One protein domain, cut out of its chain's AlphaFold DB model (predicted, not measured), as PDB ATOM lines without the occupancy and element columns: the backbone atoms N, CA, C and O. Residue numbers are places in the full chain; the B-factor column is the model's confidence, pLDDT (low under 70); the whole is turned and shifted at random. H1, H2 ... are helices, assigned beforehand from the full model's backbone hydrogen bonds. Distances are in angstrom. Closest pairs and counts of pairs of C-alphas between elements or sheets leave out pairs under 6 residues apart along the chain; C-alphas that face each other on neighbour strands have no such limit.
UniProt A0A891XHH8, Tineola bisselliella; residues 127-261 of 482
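AT A GLANCE: This is residues 127 to 261 of the 482 residues of a protein of Tineola bisselliella (UniProt A0A891XHH8). A long helical hairpin, H5 and H6, has H3 packed along part of H6, while H1, H2 and H4 make a loosely joined head to which H3 also belongs by its corner with H4. Within the head, H1 packs crosswise on H2 and H4 stands steeply to H1; the far end of the hairpin, around Asn 232, makes one end of the longest distance. The printed part has 135 residues with six named helices, H1 to H6 in order, and no named strand; the class is all helix. It is only just compact, close to loose, with a radius of gyration of the C-alphas of 16.7 A and spans of 50 by 35 by 31 A.

HOW THE PARTS SIT: Start at H1, residues 127 to 137, which touches H2, residues 146 to 160, about perpendicular at 86 degrees; the closest C-alphas, of Ile 134 and Ile 153, are 6.4 A apart. H2 is close to but not clearly touching H3, residues 169 to 184: the closest C-alphas, of Tyr 157 and Lys 172, are 8.0 A apart. H3 and H4, residues 188 to 201, touch only at the corner, where the closest C-alphas, of Met 184 and Arg 191, are 5.1 A apart. With residues 194 to 198 alone, H4 only just touches H1, with 3 pairs of C-alphas within 8 A, the closest being Tyr 133 and Ile 197 at 6.7 A; they run opposite ways at a steep tilt of 66 degrees. Look next at H5, residues 204 to 229, and H6, residues 234 to 260, a hairpin: they touch at a shallow tilt of 26 degrees, opposite ways, and the closest C-alphas, of Ile 218 and Arg 247, are 5.6 A apart. H6 touches H3 with residues 249 to 256 alone, the same way at a shallow tilt of 25 degrees; the closest C-alphas are those of Arg 173 and Phe 249, 7.1 A apart. H2 is apart from H4, H5 and H6. Every O i to N i+4 pair is within hydrogen-bond range in H1, H2, H3, H4 and H5, and 22 of 23 are in H6.

IN THESE COORDINATES: Find C-alpha 127 at (7.436, 28.929, -39.847); from there H1 runs 15.1 A. H2 is 20.8 A long, H3 21.0 A and H4 19.9 A. H5 begins at C-alpha 204 at (25.850, 28.526, -42.315) and runs 37.7 A. H6, 40.6 A, ends at C-alpha 260 at (20.444, 40.519, -38.426).

THE WHOLE: The C-alphas farthest apart, of Gly 139 and Asn 232, are 50.5 A apart. The printed part has no cut and no long link. Mean pLDDT of the printed part is 78.0; among the residues under 70 are 183 to 185 and 198 to 208.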
ATOM      1  N   ASP A 127       8.375  29.363 -40.868       67.69
ATOM      2  CA  ASP A 127       7.436  28.929 -39.847       67.69
ATOM      3  C   ASP A 127       8.097  27.952 -38.849       67.69
ATOM      4  O   ASP A 127       7.938  28.158 -37.654       67.69
ATOM      5  N   ASP A 128       8.952  27.011 -39.267       71.38
ATOM      6  CA  ASP A 128       9.673  26.090 -38.367       71.38
ATOM      7  C   ASP A 128      10.713  26.805 -37.491       71.38
ATOM      8  O   ASP A 128      10.912  26.471 -36.319       71.38
ATOM      9  N   ILE A 129      11.388  27.817 -38.047       69.62
ATOM     10  CA  ILE A 129      12.341  28.655 -37.301       69.62
ATOM     11  C   ILE A 129      11.589  29.453 -36.233       69.62
ATOM     12  O   ILE A 129      12.015  29.515 -35.075       69.62
ATOM     13  N   TRP A 130      10.443  30.026 -36.605       73.81
ATOM     14  CA  TRP A 130       9.580  30.758 -35.686       73.81
ATOM     15  C   TRP A 130       8.938  29.857 -34.635       73.81
ATOM     16  O   TRP A 130       8.889  30.231 -33.464       73.81
ATOM     17  N   GLU A 131       8.493  28.662 -35.007       81.12
ATOM     18  CA  GLU A 131       7.970  27.674 -34.070       81.12
ATOM     19  C   GLU A 131       9.036  27.274 -33.050       81.12
ATOM     20  O   GLU A 131       8.765  27.298 -31.851       81.12
ATOM     21  N   ASN A 132      10.272  27.018 -33.485       77.56
ATOM     22  CA  ASN A 132      11.383  26.730 -32.575       77.56
ATOM     23  C   ASN A 132      11.719  27.907 -31.650       77.56
ATOM     24  O   ASN A 132      11.975  27.691 -30.461       77.56
ATOM     25  N   TYR A 133      11.677  29.147 -32.151       77.69
ATOM     26  CA  TYR A 133      11.806  30.342 -31.310       77.69
ATOM     27  C   TYR A 133      10.734  30.363 -30.212       77.69
ATOM     28  O   TYR A 133      11.047  30.549 -29.033       77.69
ATOM     29  N   ILE A 134       9.475  30.108 -30.580       82.50
ATOM     30  CA  ILE A 134       8.360  30.063 -29.632       82.50
ATOM     31  C   ILE A 134       8.564  28.926 -28.629       82.50
ATOM     32  O   ILE A 134       8.443  29.148 -27.426       82.50
ATOM     33  N   TYR A 135       8.922  27.726 -29.082       85.69
ATOM     34  CA  TYR A 135       9.155  26.588 -28.198       85.69
ATOM     35  C   TYR A 135      10.235  26.900 -27.165       85.69
ATOM     36  O   TYR A 135       9.999  26.713 -25.971       85.69
ATOM     37  N   LYS A 136      11.360  27.490 -27.581       81.75
ATOM     38  CA  LYS A 136      12.431  27.885 -26.662       81.75
ATOM     39  C   LYS A 136      11.976  28.952 -25.664       81.75
ATOM     40  O   LYS A 136      12.271  28.831 -24.479       81.75
ATOM     41  N   LYS A 137      11.202  29.950 -26.108       80.94
ATOM     42  CA  LYS A 137      10.662  31.010 -25.236       80.94
ATOM     43  C   LYS A 137       9.740  30.469 -24.137       80.94
ATOM     44  O   LYS A 137       9.700  31.027 -23.046       80.94
ATOM     45  N   TYR A 138       9.023  29.381 -24.412       84.69
ATOM     46  CA  TYR A 138       8.148  28.708 -23.446       84.69
ATOM     47  C   TYR A 138       8.825  27.527 -22.726       84.69
ATOM     48  O   TYR A 138       8.155  26.807 -21.989       84.69
ATOM     49  N   GLY A 139      10.132  27.311 -22.922       84.56
ATOM     50  CA  GLY A 139      10.870  26.208 -22.296       84.56
ATOM     51  C   GLY A 139      10.456  24.814 -22.785       84.56
ATOM     52  O   GLY A 139      10.659  23.828 -22.080       84.56
ATOM     53  N   LEU A 140       9.858  24.718 -23.975       86.12
ATOM     54  CA  LEU A 140       9.447  23.457 -24.585       86.12
ATOM     55  C   LEU A 140      10.630  22.791 -25.288       86.12
ATOM     56  O   LEU A 140      11.412  23.439 -25.984       86.12
ATOM     57  N   ASN A 141      10.733  21.474 -25.138       81.81
ATOM     58  CA  ASN A 141      11.775  20.662 -25.755       81.81
ATOM     59  C   ASN A 141      11.191  19.804 -26.903       81.81
ATOM     60  O   ASN A 141       9.970  19.716 -27.076       81.81
ATOM     61  N   PRO A 142      12.030  19.138 -27.721       74.12
ATOM     62  CA  PRO A 142      11.542  18.288 -28.808       74.12
ATOM     63  C   PRO A 142      10.630  17.153 -28.324       74.12
ATOM     64  O   PRO A 142       9.729  16.754 -29.064       74.12
ATOM     65  N   ALA A 143      10.820  16.691 -27.084       76.44
ATOM     66  CA  ALA A 143      10.019  15.656 -26.437       76.44
ATOM     67  C   ALA A 143       8.668  16.158 -25.885       76.44
ATOM     68  O   ALA A 143       7.828  15.332 -25.528       76.44
ATOM     69  N   SER A 144       8.434  17.476 -25.838       84.12
ATOM     70  CA  SER A 144       7.163  18.061 -25.411       84.12
ATOM     71  C   SER A 144       6.022  17.605 -26.315       84.12
ATOM     72  O   SER A 144       6.189  17.409 -27.527       84.12
ATOM     73  N   SER A 145       4.841  17.446 -25.722       88.00
ATOM     74  CA  SER A 145       3.680  16.937 -26.443       88.00
ATOM     75  C   SER A 145       3.252  17.901 -27.555       88.00
ATOM     76  O   SER A 145       3.415  19.120 -27.470       88.00
ATOM     77  N   SER A 146       2.643  17.362 -28.612       83.56
ATOM     78  CA  SER A 146       2.110  18.185 -29.706       83.56
ATOM     79  C   SER A 146       1.012  19.151 -29.240       83.56
ATOM     80  O   SER A 146       0.795  20.185 -29.868       83.56
ATOM     81  N   ILE A 147       0.334  18.838 -28.130       85.19
ATOM     82  CA  ILE A 147      -0.694  19.687 -27.523       85.19
ATOM     83  C   ILE A 147      -0.050  20.897 -26.841       85.19
ATOM     84  O   ILE A 147      -0.485  22.021 -27.083       85.19
ATOM     85  N   GLU A 148       1.008  20.693 -26.054       85.50
ATOM     86  CA  GLU A 148       1.749  21.779 -25.396       85.50
ATOM     87  C   GLU A 148       2.404  22.712 -26.416       85.50
ATOM     88  O   GLU A 148       2.287  23.930 -26.298       85.50
ATOM     89  N   LYS A 149       3.008  22.152 -27.471       85.50
ATOM     90  CA  LYS A 149       3.582  22.930 -28.580       85.50
ATOM     91  C   LYS A 149       2.536  23.823 -29.250       85.50
ATOM     92  O   LYS A 149       2.737  25.028 -29.388       85.50
ATOM     93  N   LYS A 150       1.364  23.267 -29.576       85.00
ATOM     94  CA  LYS A 150       0.247  24.038 -30.148       85.00
ATOM     95  C   LYS A 150      -0.312  25.084 -29.182       85.00
ATOM     96  O   LYS A 150      -0.723  26.156 -29.629       85.00
ATOM     97  N   ALA A 151      -0.348  24.787 -27.883       86.44
ATOM     98  CA  ALA A 151      -0.784  25.734 -26.864       86.44
ATOM     99  C   ALA A 151       0.189  26.916 -26.753       86.44
ATOM    100  O   ALA A 151      -0.262  28.054 -26.792       86.44
ATOM    101  N   ALA A 152       1.501  26.668 -26.722       87.44
ATOM    102  CA  ALA A 152       2.514  27.722 -26.676       87.44
ATOM    103  C   ALA A 152       2.487  28.625 -27.914       87.44
ATOM    104  O   ALA A 152       2.545  29.845 -27.779       87.44
ATOM    105  N   ILE A 153       2.315  28.051 -29.108       84.94
ATOM    106  CA  ILE A 153       2.133  28.831 -30.341       84.94
ATOM    107  C   ILE A 153       0.914  29.749 -30.227       84.94
ATOM    108  O   ILE A 153       1.001  30.947 -30.501       84.94
ATOM    109  N   ARG A 154      -0.228  29.207 -29.792       84.06
ATOM    110  CA  ARG A 154      -1.457  29.988 -29.615       84.06
ATOM    111  C   ARG A 154      -1.270  31.111 -28.597       84.06
ATOM    112  O   ARG A 154      -1.634  32.249 -28.882       84.06
ATOM    113  N   ASP A 155      -0.689  30.790 -27.449       86.44
ATOM    114  CA  ASP A 155      -0.396  31.745 -26.385       86.44
ATOM    115  C   ASP A 155       0.540  32.849 -26.872       86.44
ATOM    116  O   ASP A 155       0.336  34.016 -26.540       86.44
ATOM    117  N   TYR A 156       1.537  32.506 -27.690       85.12
ATOM    118  CA  TYR A 156       2.458  33.475 -28.263       85.12
ATOM    119  C   TYR A 156       1.738  34.442 -29.201       85.12
ATOM    120  O   TYR A 156       1.873  35.656 -29.038       85.12
ATOM    121  N   TYR A 157       0.933  33.922 -30.134       83.38
ATOM    122  CA  TYR A 157       0.143  34.749 -31.050       83.38
ATOM    123  C   TYR A 157      -0.829  35.671 -30.309       83.38
ATOM    124  O   TYR A 157      -0.959  36.841 -30.663       83.38
ATOM    125  N   GLN A 158      -1.458  35.180 -29.245       85.44
ATOM    126  CA  GLN A 158      -2.413  35.970 -28.480       85.44
ATOM    127  C   GLN A 158      -1.732  37.032 -27.607       85.44
ATOM    128  O   GLN A 158      -2.162  38.183 -27.605       85.44
ATOM    129  N   LYS A 159      -0.663  36.675 -26.883       84.81
ATOM    130  CA  LYS A 159       0.004  37.570 -25.920       84.81
ATOM    131  C   LYS A 159       0.975  38.548 -26.576       84.81
ATOM    132  O   LYS A 159       1.027  39.703 -26.171       84.81
ATOM    133  N   ASN A 160       1.768  38.095 -27.550       79.12
ATOM    134  CA  ASN A 160       2.845  38.904 -28.135       79.12
ATOM    135  C   ASN A 160       2.429  39.599 -29.432       79.12
ATOM    136  O   ASN A 160       2.941  40.677 -29.723       79.12
ATOM    137  N   LEU A 161       1.531  38.987 -30.208       80.81
ATOM    138  CA  LEU A 161       1.093  39.521 -31.500       80.81
ATOM    139  C   LEU A 161      -0.329  40.109 -31.452       80.81
ATOM    140  O   LEU A 161      -0.752  40.740 -32.415       80.81
ATOM    141  N   GLY A 162      -1.061  39.926 -30.345       82.06
ATOM    142  CA  GLY A 162      -2.423  40.442 -30.174       82.06
ATOM    143  C   GLY A 162      -3.454  39.800 -31.108       82.06
ATOM    144  O   GLY A 162      -4.514  40.373 -31.341       82.06
ATOM    145  N   ILE A 163      -3.145  38.628 -31.669       83.19
ATOM    146  CA  ILE A 163      -3.965  37.971 -32.689       83.19
ATOM    147  C   ILE A 163      -4.842  36.901 -32.049       83.19
ATOM    148  O   ILE A 163      -4.403  36.145 -31.180       83.19
ATOM    149  N   THR A 164      -6.077  36.771 -32.525       80.12
ATOM    150  CA  THR A 164      -6.944  35.673 -32.094       80.12
ATOM    151  C   THR A 164      -6.485  34.322 -32.672       80.12
ATOM    152  O   THR A 164      -5.944  34.259 -33.778       80.12
ATOM    153  N   PRO A 165      -6.730  33.190 -31.985       69.56
ATOM    154  CA  PRO A 165      -6.337  31.858 -32.468       69.56
ATOM    155  C   PRO A 165      -6.926  31.486 -33.837       69.56
ATOM    156  O   PRO A 165      -6.343  30.681 -34.568       69.56
ATOM    157  N   TYR A 166      -8.083  32.071 -34.164       72.31
ATOM    158  CA  TYR A 166      -8.865  31.815 -35.375       72.31
ATOM    159  C   TYR A 166      -8.531  32.762 -36.530       72.31
ATOM    160  O   TYR A 166      -9.175  32.702 -37.573       72.31
ATOM    161  N   SER A 167      -7.528  33.621 -36.361       75.19
ATOM    162  CA  SER A 167      -7.124  34.561 -37.396       75.19
ATOM    163  C   SER A 167      -6.602  33.871 -38.647       75.19
ATOM    164  O   SER A 167      -5.938  32.824 -38.595       75.19
ATOM    165  N   THR A 168      -6.900  34.493 -39.785       77.81
ATOM    166  CA  THR A 168      -6.482  34.015 -41.101       77.81
ATOM    167  C   THR A 168      -4.954  33.969 -41.210       77.81
ATOM    168  O   THR A 168      -4.227  34.665 -40.493       77.81
ATOM    169  N   ARG A 169      -4.425  33.156 -42.138       70.56
ATOM    170  CA  ARG A 169      -2.974  33.121 -42.420       70.56
ATOM    171  C   ARG A 169      -2.437  34.519 -42.758       70.56
ATOM    172  O   ARG A 169      -1.316  34.852 -42.388       70.56
ATOM    173  N   GLN A 170      -3.257  35.337 -43.414       69.19
ATOM    174  CA  GLN A 170      -2.938  36.714 -43.777       69.19
ATOM    175  C   GLN A 170      -2.794  37.621 -42.547       69.19
ATOM    176  O   GLN A 170      -1.773  38.288 -42.409       69.19
ATOM    177  N   GLU A 171      -3.756  37.599 -41.622       74.81
ATOM    178  CA  GLU A 171      -3.673  38.356 -40.362       74.81
ATOM    179  C   GLU A 171      -2.440  37.962 -39.544       74.81
ATOM    180  O   GLU A 171      -1.731  38.825 -39.024       74.81
ATOM    181  N   LYS A 172      -2.129  36.659 -39.496       74.56
ATOM    182  CA  LYS A 172      -0.921  36.143 -38.837       74.56
ATOM    183  C   LYS A 172       0.354  36.710 -39.456       74.56
ATOM    184  O   LYS A 172       1.207  37.205 -38.724       74.56
ATOM    185  N   ARG A 173       0.462  36.702 -40.788       70.88
ATOM    186  CA  ARG A 173       1.602  37.288 -41.516       70.88
ATOM    187  C   ARG A 173       1.720  38.793 -41.279       70.88
ATOM    188  O   ARG A 173       2.820  39.284 -41.041       70.88
ATOM    189  N   GLN A 174       0.610  39.529 -41.308       76.19
ATOM    190  CA  GLN A 174       0.616  40.983 -41.132       76.19
ATOM    191  C   GLN A 174       1.028  41.398 -39.717       76.19
ATOM    192  O   GLN A 174       1.833  42.311 -39.549       76.19
ATOM    193  N   ALA A 175       0.524  40.710 -38.700       77.81
ATOM    194  CA  ALA A 175       0.925  40.960 -37.325       77.81
ATOM    195  C   ALA A 175       2.371  40.523 -37.060       77.81
ATOM    196  O   ALA A 175       3.087  41.221 -36.347       77.81
ATOM    197  N   LEU A 176       2.839  39.429 -37.677       73.88
ATOM    198  CA  LEU A 176       4.253  39.055 -37.629       73.88
ATOM    199  C   LEU A 176       5.122  40.156 -38.251       73.88
ATOM    200  O   LEU A 176       6.108  40.555 -37.648       73.88
ATOM    201  N   LEU A 177       4.731  40.716 -39.401       72.88
ATOM    202  CA  LEU A 177       5.420  41.865 -40.002       72.88
ATOM    203  C   LEU A 177       5.408  43.091 -39.090       72.88
ATOM    204  O   LEU A 177       6.429  43.762 -38.964       72.88
ATOM    205  N   ALA A 178       4.279  43.389 -38.446       79.31
ATOM    206  CA  ALA A 178       4.189  44.490 -37.495       79.31
ATOM    207  C   ALA A 178       5.118  44.266 -36.292       79.31
ATOM    208  O   ALA A 178       5.806  45.191 -35.865       79.31
ATOM    209  N   PHE A 179       5.202  43.037 -35.783       77.81
ATOM    210  CA  PHE A 179       6.136  42.654 -34.726       77.81
ATOM    211  C   PHE A 179       7.592  42.760 -35.173       77.81
ATOM    212  O   PHE A 179       8.408  43.342 -34.467       77.81
ATOM    213  N   ILE A 180       7.920  42.271 -36.366       71.38
ATOM    214  CA  ILE A 180       9.252  42.395 -36.956       71.38
ATOM    215  C   ILE A 180       9.649  43.882 -37.060       71.38
ATOM    216  O   ILE A 180      10.718  44.276 -36.597       71.38
ATOM    217  N   LYS A 181       8.761  44.732 -37.587       72.88
ATOM    218  CA  LYS A 181       9.016  46.170 -37.765       72.88
ATOM    219  C   LYS A 181       9.067  46.964 -36.459       72.88
ATOM    220  O   LYS A 181       9.760  47.968 -36.418       72.88
ATOM    221  N   SER A 182       8.342  46.559 -35.415       77.00
ATOM    222  CA  SER A 182       8.246  47.315 -34.153       77.00
ATOM    223  C   SER A 182       9.139  46.781 -33.037       77.00
ATOM    224  O   SER A 182       9.721  47.562 -32.296       77.00
ATOM    225  N   LYS A 183       9.268  45.461 -32.892       69.19
ATOM    226  CA  LYS A 183      10.072  44.844 -31.834       69.19
ATOM    227  C   LYS A 183      11.483  44.537 -32.307       69.19
ATOM    228  O   LYS A 183      12.418  44.958 -31.651       69.19
ATOM    229  N   MET A 184      11.679  43.893 -33.459       66.75
ATOM    230  CA  MET A 184      13.054  43.584 -33.897       66.75
ATOM    231  C   MET A 184      13.846  44.818 -34.347       66.75
ATOM    232  O   MET A 184      15.058  44.880 -34.129       66.75
ATOM    233  N   ALA A 185      13.186  45.815 -34.942       67.56
ATOM    234  CA  ALA A 185      13.865  47.038 -35.369       67.56
ATOM    235  C   ALA A 185      14.268  47.951 -34.195       67.56
ATOM    236  O   ALA A 185      15.283  48.634 -34.299       67.56
ATOM    237  N   PHE A 186      13.529  47.934 -33.081       70.25
ATOM    238  CA  PHE A 186      13.729  48.884 -31.980       70.25
ATOM    239  C   PHE A 186      14.258  48.256 -30.682       70.25
ATOM    240  O   PHE A 186      14.853  48.971 -29.885       70.25
ATOM    241  N   ASP A 187      14.086  46.947 -30.465       77.38
ATOM    242  CA  ASP A 187      14.571  46.252 -29.267       77.38
ATOM    243  C   ASP A 187      15.815  45.392 -29.584       77.38
ATOM    244  O   ASP A 187      15.690  44.328 -30.211       77.38
ATOM    245  N   PRO A 188      17.020  45.822 -29.162       75.56
ATOM    246  CA  PRO A 188      18.254  45.081 -29.408       75.56
ATOM    247  C   PRO A 188      18.295  43.738 -28.664       75.56
ATOM    248  O   PRO A 188      18.904  42.793 -29.165       75.56
ATOM    249  N   VAL A 189      17.604  43.600 -27.526       78.56
ATOM    250  CA  VAL A 189      17.584  42.350 -26.746       78.56
ATOM    251  C   VAL A 189      16.836  41.268 -27.518       78.56
ATOM    252  O   VAL A 189      17.383  40.199 -27.789       78.56
ATOM    253  N   THR A 190      15.616  41.577 -27.970       73.38
ATOM    254  CA  THR A 190      14.813  40.657 -28.789       73.38
ATOM    255  C   THR A 190      15.537  40.291 -30.093       73.38
ATOM    256  O   THR A 190      15.490  39.139 -30.532       73.38
ATOM    257  N   ARG A 191      16.240  41.251 -30.716       74.88
ATOM    258  CA  ARG A 191      17.035  41.009 -31.929       74.88
ATOM    259  C   ARG A 191      18.169  40.013 -31.680       74.88
ATOM    260  O   ARG A 191      18.321  39.071 -32.458       74.88
ATOM    261  N   ASN A 192      18.923  40.185 -30.597       76.69
ATOM    262  CA  ASN A 192      20.043  39.312 -30.249       76.69
ATOM    263  C   ASN A 192      19.581  37.906 -29.844       76.69
ATOM    264  O   ASN A 192      20.203  36.923 -30.239       76.69
ATOM    265  N   GLU A 193      18.451  37.773 -29.143       75.25
ATOM    266  CA  GLU A 193      17.856  36.463 -28.845       75.25
ATOM    267  C   GLU A 193      17.501  35.687 -30.118       75.25
ATOM    268  O   GLU A 193      17.825  34.503 -30.242       75.25
ATOM    269  N   ILE A 194      16.860  36.354 -31.084       71.44
ATOM    270  CA  ILE A 194      16.484  35.746 -32.365       71.44
ATOM    271  C   ILE A 194      17.733  35.404 -33.179       71.44
ATOM    272  O   ILE A 194      17.822  34.287 -33.690       71.44
ATOM    273  N   ARG A 195      18.725  36.305 -33.239       74.44
ATOM    274  CA  ARG A 195      20.023  36.043 -33.879       74.44
ATOM    275  C   ARG A 195      20.666  34.787 -33.300       74.44
ATOM    276  O   ARG A 195      20.961  33.865 -34.050       74.44
ATOM    277  N   ASN A 196      20.785  34.701 -31.978       75.31
ATOM    278  CA  ASN A 196      21.378  33.551 -31.298       75.31
ATOM    279  C   ASN A 196      20.600  32.260 -31.559       75.31
ATOM    280  O   ASN A 196      21.192  31.195 -31.688       75.31
ATOM    281  N   ILE A 197      19.271  32.311 -31.636       70.06
ATOM    282  CA  ILE A 197      18.457  31.126 -31.935       70.06
ATOM    283  C   ILE A 197      18.659  30.669 -33.374       70.06
ATOM    284  O   ILE A 197      18.782  29.469 -33.606       70.06
ATOM    285  N   ILE A 198      18.714  31.595 -34.325       67.81
ATOM    286  CA  ILE A 198      18.936  31.259 -35.727       67.81
ATOM    287  C   ILE A 198      20.364  30.731 -35.914       67.81
ATOM    288  O   ILE A 198      20.505  29.650 -36.466       67.81
ATOM    289  N   VAL A 199      21.399  31.392 -35.380       69.81
ATOM    290  CA  VAL A 199      22.795  30.908 -35.453       69.81
ATOM    291  C   VAL A 199      22.931  29.504 -34.853       69.81
ATOM    292  O   VAL A 199      23.535  28.630 -35.461       69.81
ATOM    293  N   ASN A 200      22.313  29.252 -33.695       68.94
ATOM    294  CA  ASN A 200      22.415  27.951 -33.029       68.94
ATOM    295  C   ASN A 200      21.644  26.821 -33.736       68.94
ATOM    296  O   ASN A 200      21.980  25.656 -33.552       68.94
ATOM    297  N   ASN A 201      20.590  27.130 -34.499       61.97
ATOM    298  CA  ASN A 201      19.760  26.112 -35.165       61.97
ATOM    299  C   ASN A 201      20.032  25.985 -36.670       61.97
ATOM    300  O   ASN A 201      19.658  24.987 -37.294       61.97
ATOM    301  N   VAL A 202      20.659  26.993 -37.268       63.12
ATOM    302  CA  VAL A 202      20.868  27.104 -38.706       63.12
ATOM    303  C   VAL A 202      22.369  27.171 -38.959       63.12
ATOM    304  O   VAL A 202      22.989  28.221 -38.844       63.12
ATOM    305  N   ASN A 203      22.949  26.022 -39.321       66.88
ATOM    306  CA  ASN A 203      24.320  25.956 -39.834       66.88
ATOM    307  C   ASN A 203      24.473  26.936 -41.020       66.88
ATOM    308  O   ASN A 203      23.505  27.130 -41.758       66.88
ATOM    309  N   GLN A 204      25.647  27.534 -41.245       61.66
ATOM    310  CA  GLN A 204      25.850  28.526 -42.315       61.66
ATOM    311  C   GLN A 204      25.386  28.010 -43.692       61.66
ATOM    312  O   GLN A 204      24.740  28.733 -44.450       61.66
ATOM    313  N   LEU A 205      25.588  26.715 -43.964       56.91
ATOM    314  CA  LEU A 205      25.088  26.047 -45.171       56.91
ATOM    315  C   LEU A 205      23.550  26.113 -45.300       56.91
ATOM    316  O   LEU A 205      23.007  26.314 -46.385       56.91
ATOM    317  N   ARG A 206      22.830  25.983 -44.180       67.56
ATOM    318  CA  ARG A 206      21.366  26.089 -44.131       67.56
ATOM    319  C   ARG A 206      20.891  27.530 -44.293       67.56
ATOM    320  O   ARG A 206      19.837  27.732 -44.882       67.56
ATOM    321  N   VAL A 207      21.657  28.524 -43.835       69.12
ATOM    322  CA  VAL A 207      21.352  29.949 -44.072       69.12
ATOM    323  C   VAL A 207      21.338  30.235 -45.576       69.12
ATOM    324  O   VAL A 207      20.376  30.811 -46.083       69.12
ATOM    325  N   ALA A 208      22.350  29.752 -46.304       68.25
ATOM    326  CA  ALA A 208      22.423  29.883 -47.759       68.25
ATOM    327  C   ALA A 208      21.270  29.159 -48.481       68.25
ATOM    328  O   ALA A 208      20.683  29.705 -49.419       68.25
ATOM    329  N   GLN A 209      20.889  27.960 -48.022       74.00
ATOM    330  CA  GLN A 209      19.732  27.229 -48.558       74.00
ATOM    331  C   GLN A 209      18.413  27.970 -48.316       74.00
ATOM    332  O   GLN A 209      17.611  28.117 -49.236       74.00
ATOM    333  N   ILE A 210      18.199  28.474 -47.098       74.12
ATOM    334  CA  ILE A 210      17.008  29.248 -46.732       74.12
ATOM    335  C   ILE A 210      16.921  30.519 -47.583       74.12
ATOM    336  O   ILE A 210      15.845  30.850 -48.085       74.12
ATOM    337  N   ARG A 211      18.048  31.209 -47.794       78.69
ATOM    338  CA  ARG A 211      18.126  32.370 -48.685       78.69
ATOM    339  C   ARG A 211      17.736  32.005 -50.114       78.69
ATOM    340  O   ARG A 211      16.828  32.621 -50.663       78.69
ATOM    341  N   THR A 212      18.376  30.987 -50.686       79.00
ATOM    342  CA  THR A 212      18.121  30.547 -52.066       79.00
ATOM    343  C   THR A 212      16.656  30.145 -52.251       79.00
ATOM    344  O   THR A 212      16.021  30.520 -53.231       79.00
ATOM    345  N   ASN A 213      16.074  29.441 -51.275       79.69
ATOM    346  CA  ASN A 213      14.661  29.070 -51.293       79.69
ATOM    347  C   ASN A 213      13.748  30.310 -51.250       79.69
ATOM    348  O   ASN A 213      12.820  30.420 -52.050       79.69
ATOM    349  N   MET A 214      14.039  31.289 -50.387       79.69
ATOM    350  CA  MET A 214      13.281  32.543 -50.347       79.69
ATOM    351  C   MET A 214      13.378  33.341 -51.648       79.69
ATOM    352  O   MET A 214      12.352  33.813 -52.135       79.69
ATOM    353  N   GLU A 215      14.570  33.474 -52.229       84.06
ATOM    354  CA  GLU A 215      14.779  34.167 -53.506       84.06
ATOM    355  C   GLU A 215      14.031  33.458 -54.646       84.06
ATOM    356  O   GLU A 215      13.288  34.104 -55.390       84.06
ATOM    357  N   ASN A 216      14.108  32.125 -54.710       83.69
ATOM    358  CA  ASN A 216      13.364  31.316 -55.676       83.69
ATOM    359  C   ASN A 216      11.846  31.460 -55.501       83.69
ATOM    360  O   ASN A 216      11.120  31.617 -56.482       83.69
ATOM    361  N   LYS A 217      11.344  31.459 -54.260       83.06
ATOM    362  CA  LYS A 217       9.913  31.630 -53.970       83.06
ATOM    363  C   LYS A 217       9.436  33.042 -54.308       83.06
ATOM    364  O   LYS A 217       8.340  33.203 -54.837       83.06
ATOM    365  N   ILE A 218      10.256  34.069 -54.074       85.25
ATOM    366  CA  ILE A 218       9.977  35.442 -54.519       85.25
ATOM    367  C   ILE A 218       9.919  35.504 -56.051       85.25
ATOM    368  O   ILE A 218       9.009  36.142 -56.588       85.25
ATOM    369  N   ALA A 219      10.836  34.839 -56.756       85.25
ATOM    370  CA  ALA A 219      10.845  34.785 -58.216       85.25
ATOM    371  C   ALA A 219       9.602  34.067 -58.775       85.25
ATOM    372  O   ALA A 219       8.921  34.620 -59.639       85.25
ATOM    373  N   ASP A 220       9.236  32.904 -58.227       88.12
ATOM    374  CA  ASP A 220       8.027  32.157 -58.608       88.12
ATOM    375  C   ASP A 220       6.744  32.962 -58.346       88.12
ATOM    376  O   ASP A 220       5.873  33.062 -59.209       88.12
ATOM    377  N   LEU A 221       6.636  33.620 -57.186       84.06
ATOM    378  CA  LEU A 221       5.503  34.502 -56.887       84.06
ATOM    379  C   LEU A 221       5.458  35.714 -57.822       84.06
ATOM    380  O   LEU A 221       4.374  36.131 -58.224       84.06
ATOM    381  N   THR A 222       6.611  36.264 -58.203       87.06
ATOM    382  CA  THR A 222       6.692  37.369 -59.172       87.06
ATOM    383  C   THR A 222       6.215  36.917 -60.550       87.06
ATOM    384  O   THR A 222       5.402  37.602 -61.168       87.06
ATOM    385  N   TYR A 223       6.632  35.729 -60.995       89.69
ATOM    386  CA  TYR A 223       6.155  35.127 -62.236       89.69
ATOM    387  C   TYR A 223       4.640  34.874 -62.200       89.69
ATOM    388  O   TYR A 223       3.920  35.294 -63.105       89.69
ATOM    389  N   LYS A 224       4.120  34.267 -61.124       86.00
ATOM    390  CA  LYS A 224       2.676  34.027 -60.946       86.00
ATOM    391  C   LYS A 224       1.866  35.322 -60.932       86.00
ATOM    392  O   LYS A 224       0.793  35.368 -61.532       86.00
ATOM    393  N   ALA A 225       2.370  36.371 -60.282       86.75
ATOM    394  CA  ALA A 225       1.736  37.686 -60.291       86.75
ATOM    395  C   ALA A 225       1.665  38.265 -61.713       86.75
ATOM    396  O   ALA A 225       0.620  38.776 -62.111       86.75
ATOM    397  N   GLU A 226       2.739  38.138 -62.495       87.50
ATOM    398  CA  GLU A 226       2.793  38.634 -63.874       87.50
ATOM    399  C   GLU A 226       1.842  37.870 -64.805       87.50
ATOM    400  O   GLU A 226       1.119  38.475 -65.596       87.50
ATOM    401  N   VAL A 227       1.757  36.544 -64.657       88.00
ATOM    402  CA  VAL A 227       0.787  35.721 -65.396       88.00
ATOM    403  C   VAL A 227      -0.647  36.157 -65.080       88.00
ATOM    404  O   VAL A 227      -1.469  36.280 -65.989       88.00
ATOM    405  N   LEU A 228      -0.953  36.438 -63.810       86.62
ATOM    406  CA  LEU A 228      -2.294  36.846 -63.390       86.62
ATOM    407  C   LEU A 228      -2.691  38.248 -63.859       86.62
ATOM    408  O   LEU A 228      -3.885  38.473 -64.055       86.62
ATOM    409  N   LYS A 229      -1.743  39.163 -64.109       85.56
ATOM    410  CA  LYS A 229      -2.052  40.489 -64.684       85.56
ATOM    411  C   LYS A 229      -2.745  40.397 -66.043       85.56
ATOM    412  O   LYS A 229      -3.563  41.252 -66.368       85.56
ATOM    413  N   ASN A 230      -2.450  39.351 -66.814       83.38
ATOM    414  CA  ASN A 230      -3.005  39.150 -68.154       83.38
ATOM    415  C   ASN A 230      -4.344  38.389 -68.153       83.38
ATOM    416  O   ASN A 230      -4.963  38.224 -69.205       83.38
ATOM    417  N   VAL A 231      -4.816  37.919 -66.993       84.81
ATOM    418  CA  VAL A 231      -6.049  37.131 -66.863       84.81
ATOM    419  C   VAL A 231      -7.175  38.008 -66.319       84.81
ATOM    420  O   VAL A 231      -7.191  38.363 -65.143       84.81
ATOM    421  N   ASN A 232      -8.169  38.313 -67.156       86.31
ATOM    422  CA  ASN A 232      -9.346  39.101 -66.771       86.31
ATOM    423  C   ASN A 232     -10.476  38.207 -66.225       86.31
ATOM    424  O   ASN A 232     -11.526  38.054 -66.849       86.31
ATOM    425  N   LEU A 233     -10.237  37.549 -65.087       85.50
ATOM    426  CA  LEU A 233     -11.241  36.739 -64.393       85.50
ATOM    427  C   LEU A 233     -11.517  37.327 -62.999       85.50
ATOM    428  O   LEU A 233     -10.583  37.766 -62.343       85.50
ATOM    429  N   PRO A 234     -12.757  37.301 -62.474       78.44
ATOM    430  CA  PRO A 234     -13.073  37.927 -61.181       78.44
ATOM    431  C   PRO A 234     -12.243  37.404 -59.994       78.44
ATOM    432  O   PRO A 234     -11.972  38.135 -59.047       78.44
ATOM    433  N   TRP A 235     -11.808  36.143 -60.046       80.94
ATOM    434  CA  TRP A 235     -10.948  35.546 -59.023       80.94
ATOM    435  C   TRP A 235      -9.463  35.910 -59.184       80.94
ATOM    436  O   TRP A 235      -8.704  35.765 -58.224       80.94
ATOM    437  N   SER A 236      -9.031  36.385 -60.361       78.50
ATOM    438  CA  SER A 236      -7.619  36.682 -60.630       78.50
ATOM    439  C   SER A 236      -7.131  37.868 -59.804       78.50
ATOM    440  O   SER A 236      -6.018  37.818 -59.295       78.50
ATOM    441  N   GLN A 237      -7.981  38.872 -59.568       79.94
ATOM    442  CA  GLN A 237      -7.659  40.016 -58.709       79.94
ATOM    443  C   GLN A 237      -7.421  39.591 -57.255       79.94
ATOM    444  O   GLN A 237      -6.446  40.009 -56.633       79.94
ATOM    445  N   MET A 238      -8.278  38.715 -56.719       75.50
ATOM    446  CA  MET A 238      -8.134  38.209 -55.352       75.50
ATOM    447  C   MET A 238      -6.884  37.329 -55.209       75.50
ATOM    448  O   MET A 238      -6.155  37.447 -54.223       75.50
ATOM    449  N   ALA A 239      -6.601  36.487 -56.207       75.94
ATOM    450  CA  ALA A 239      -5.393  35.666 -56.242       75.94
ATOM    451  C   ALA A 239      -4.115  36.514 -56.379       75.94
ATOM    452  O   ALA A 239      -3.151  36.281 -55.651       75.94
ATOM    453  N   ALA A 240      -4.123  37.523 -57.255       81.50
ATOM    454  CA  ALA A 240      -3.004  38.440 -57.461       81.50
ATOM    455  C   ALA A 240      -2.670  39.203 -56.176       81.50
ATOM    456  O   ALA A 240      -1.511  39.241 -55.774       81.50
ATOM    457  N   HIS A 241      -3.687  39.710 -55.476       80.62
ATOM    458  CA  HIS A 241      -3.505  40.371 -54.186       80.62
ATOM    459  C   HIS A 241      -2.905  39.426 -53.128       80.62
ATOM    460  O   HIS A 241      -1.986  39.810 -52.407       80.62
ATOM    461  N   GLY A 242      -3.360  38.168 -53.056       75.56
ATOM    462  CA  GLY A 242      -2.779  37.173 -52.146       75.56
ATOM    463  C   GLY A 242      -1.308  36.855 -52.450       75.56
ATOM    464  O   GLY A 242      -0.490  36.764 -51.531       75.56
ATOM    465  N   ILE A 243      -0.956  36.735 -53.732       82.50
ATOM    466  CA  ILE A 243       0.421  36.493 -54.190       82.50
ATOM    467  C   ILE A 243       1.319  37.699 -53.901       82.50
ATOM    468  O   ILE A 243       2.430  37.530 -53.399       82.50
ATOM    469  N   GLU A 244       0.845  38.913 -54.176       82.56
ATOM    470  CA  GLU A 244       1.598  40.143 -53.940       82.56
ATOM    471  C   GLU A 244       1.891  40.352 -52.451       82.56
ATOM    472  O   GLU A 244       3.010  40.706 -52.076       82.56
ATOM    473  N   GLN A 245       0.932  40.029 -51.583       76.19
ATOM    474  CA  GLN A 245       1.146  40.044 -50.138       76.19
ATOM    475  C   GLN A 245       2.180  39.021 -49.672       76.19
ATOM    476  O   GLN A 245       2.999  39.335 -48.807       76.19
ATOM    477  N   GLU A 246       2.155  37.798 -50.207       76.81
ATOM    478  CA  GLU A 246       3.145  36.778 -49.851       76.81
ATOM    479  C   GLU A 246       4.547  37.173 -50.315       76.81
ATOM    480  O   GLU A 246       5.505  37.062 -49.550       76.81
ATOM    481  N   ARG A 247       4.653  37.722 -51.527       82.00
ATOM    482  CA  ARG A 247       5.898  38.287 -52.042       82.00
ATOM    483  C   ARG A 247       6.409  39.404 -51.130       82.00
ATOM    484  O   ARG A 247       7.571  39.374 -50.732       82.00
ATOM    485  N   PHE A 248       5.552  40.357 -50.765       77.44
ATOM    486  CA  PHE A 248       5.928  41.464 -49.886       77.44
ATOM    487  C   PHE A 248       6.365  40.965 -48.504       77.44
ATOM    488  O   PHE A 248       7.367  41.434 -47.965       77.44
ATOM    489  N   PHE A 249       5.662  39.979 -47.941       76.44
ATOM    490  CA  PHE A 249       6.042  39.338 -46.685       76.44
ATOM    491  C   PHE A 249       7.458  38.755 -46.757       76.44
ATOM    492  O   PHE A 249       8.296  39.108 -45.929       76.44
ATOM    493  N   LEU A 250       7.746  37.931 -47.771       78.81
ATOM    494  CA  LEU A 250       9.060  37.309 -47.940       78.81
ATOM    495  C   LEU A 250      10.170  38.344 -48.146       78.81
ATOM    496  O   LEU A 250      11.237  38.214 -47.552       78.81
ATOM    497  N   GLN A 251       9.913  39.410 -48.907       81.69
ATOM    498  CA  GLN A 251      10.879  40.497 -49.100       81.69
ATOM    499  C   GLN A 251      11.207  41.232 -47.792       81.69
ATOM    500  O   GLN A 251      12.376  41.473 -47.500       81.69
ATOM    501  N   ASN A 252      10.198  41.553 -46.973       76.31
ATOM    502  CA  ASN A 252      10.424  42.211 -45.680       76.31
ATOM    503  C   ASN A 252      11.181  41.286 -44.714       76.31
ATOM    504  O   ASN A 252      12.047  41.746 -43.973       76.31
ATOM    505  N   VAL A 253      10.875  39.987 -44.732       73.50
ATOM    506  CA  VAL A 253      11.606  38.988 -43.946       73.50
ATOM    507  C   VAL A 253      13.068  38.907 -44.394       73.50
ATOM    508  O   VAL A 253      13.948  38.961 -43.540       73.50
ATOM    509  N   CYS A 254      13.343  38.862 -45.703       78.31
ATOM    510  CA  CYS A 254      14.710  38.879 -46.236       78.31
ATOM    511  C   CYS A 254      15.474  40.130 -45.796       78.31
ATOM    512  O   CYS A 254      16.613  40.024 -45.361       78.31
ATOM    513  N   GLN A 255      14.843  41.304 -45.856       78.81
ATOM    514  CA  GLN A 255      15.469  42.559 -45.438       78.81
ATOM    515  C   GLN A 255      15.822  42.558 -43.946       78.81
ATOM    516  O   GLN A 255      16.883  43.028 -43.544       78.81
ATOM    517  N   VAL A 256      14.946  42.009 -43.107       73.00
ATOM    518  CA  VAL A 256      15.197  41.906 -41.665       73.00
ATOM    519  C   VAL A 256      16.303  40.905 -41.373       73.00
ATOM    520  O   VAL A 256      17.170  41.190 -40.554       73.00
ATOM    521  N   LEU A 257      16.314  39.763 -42.061       74.00
ATOM    522  CA  LEU A 257      17.390  38.786 -41.934       74.00
ATOM    523  C   LEU A 257      18.725  39.364 -42.413       74.00
ATOM    524  O   LEU A 257      19.727  39.168 -41.736       74.00
ATOM    525  N   ALA A 258      18.730  40.171 -43.476       77.38
ATOM    526  CA  ALA A 258      19.919  40.896 -43.918       77.38
ATOM    527  C   ALA A 258      20.455  41.879 -42.870       77.38
ATOM    528  O   ALA A 258      21.663  42.021 -42.722       77.38
ATOM    529  N   ASN A 259      19.574  42.506 -42.088       74.75
ATOM    530  CA  ASN A 259      19.987  43.383 -40.990       74.75
ATOM    531  C   ASN A 259      20.482  42.612 -39.755       74.75
ATOM    532  O   ASN A 259      21.235  43.158 -38.952       74.75
ATOM    533  N   ILE A 260      20.030  41.370 -39.555       71.56
ATOM    534  CA  ILE A 260      20.444  40.519 -38.426       71.56
ATOM    535  C   ILE A 260      21.761  39.795 -38.739       71.56
ATOM    536  O   ILE A 260      22.562  39.546 -37.837       71.56
ATOM    537  N   PHE A 261      21.988  39.471 -40.010       72.31
ATOM    538  CA  PHE A 261      23.144  38.734 -40.500       72.31
ATOM    539  C   PHE A 261      23.916  39.592 -41.508       72.31
ATOM    540  O   PHE A 261      23.525  39.639 -42.675       72.31
TER     541      PHE A 261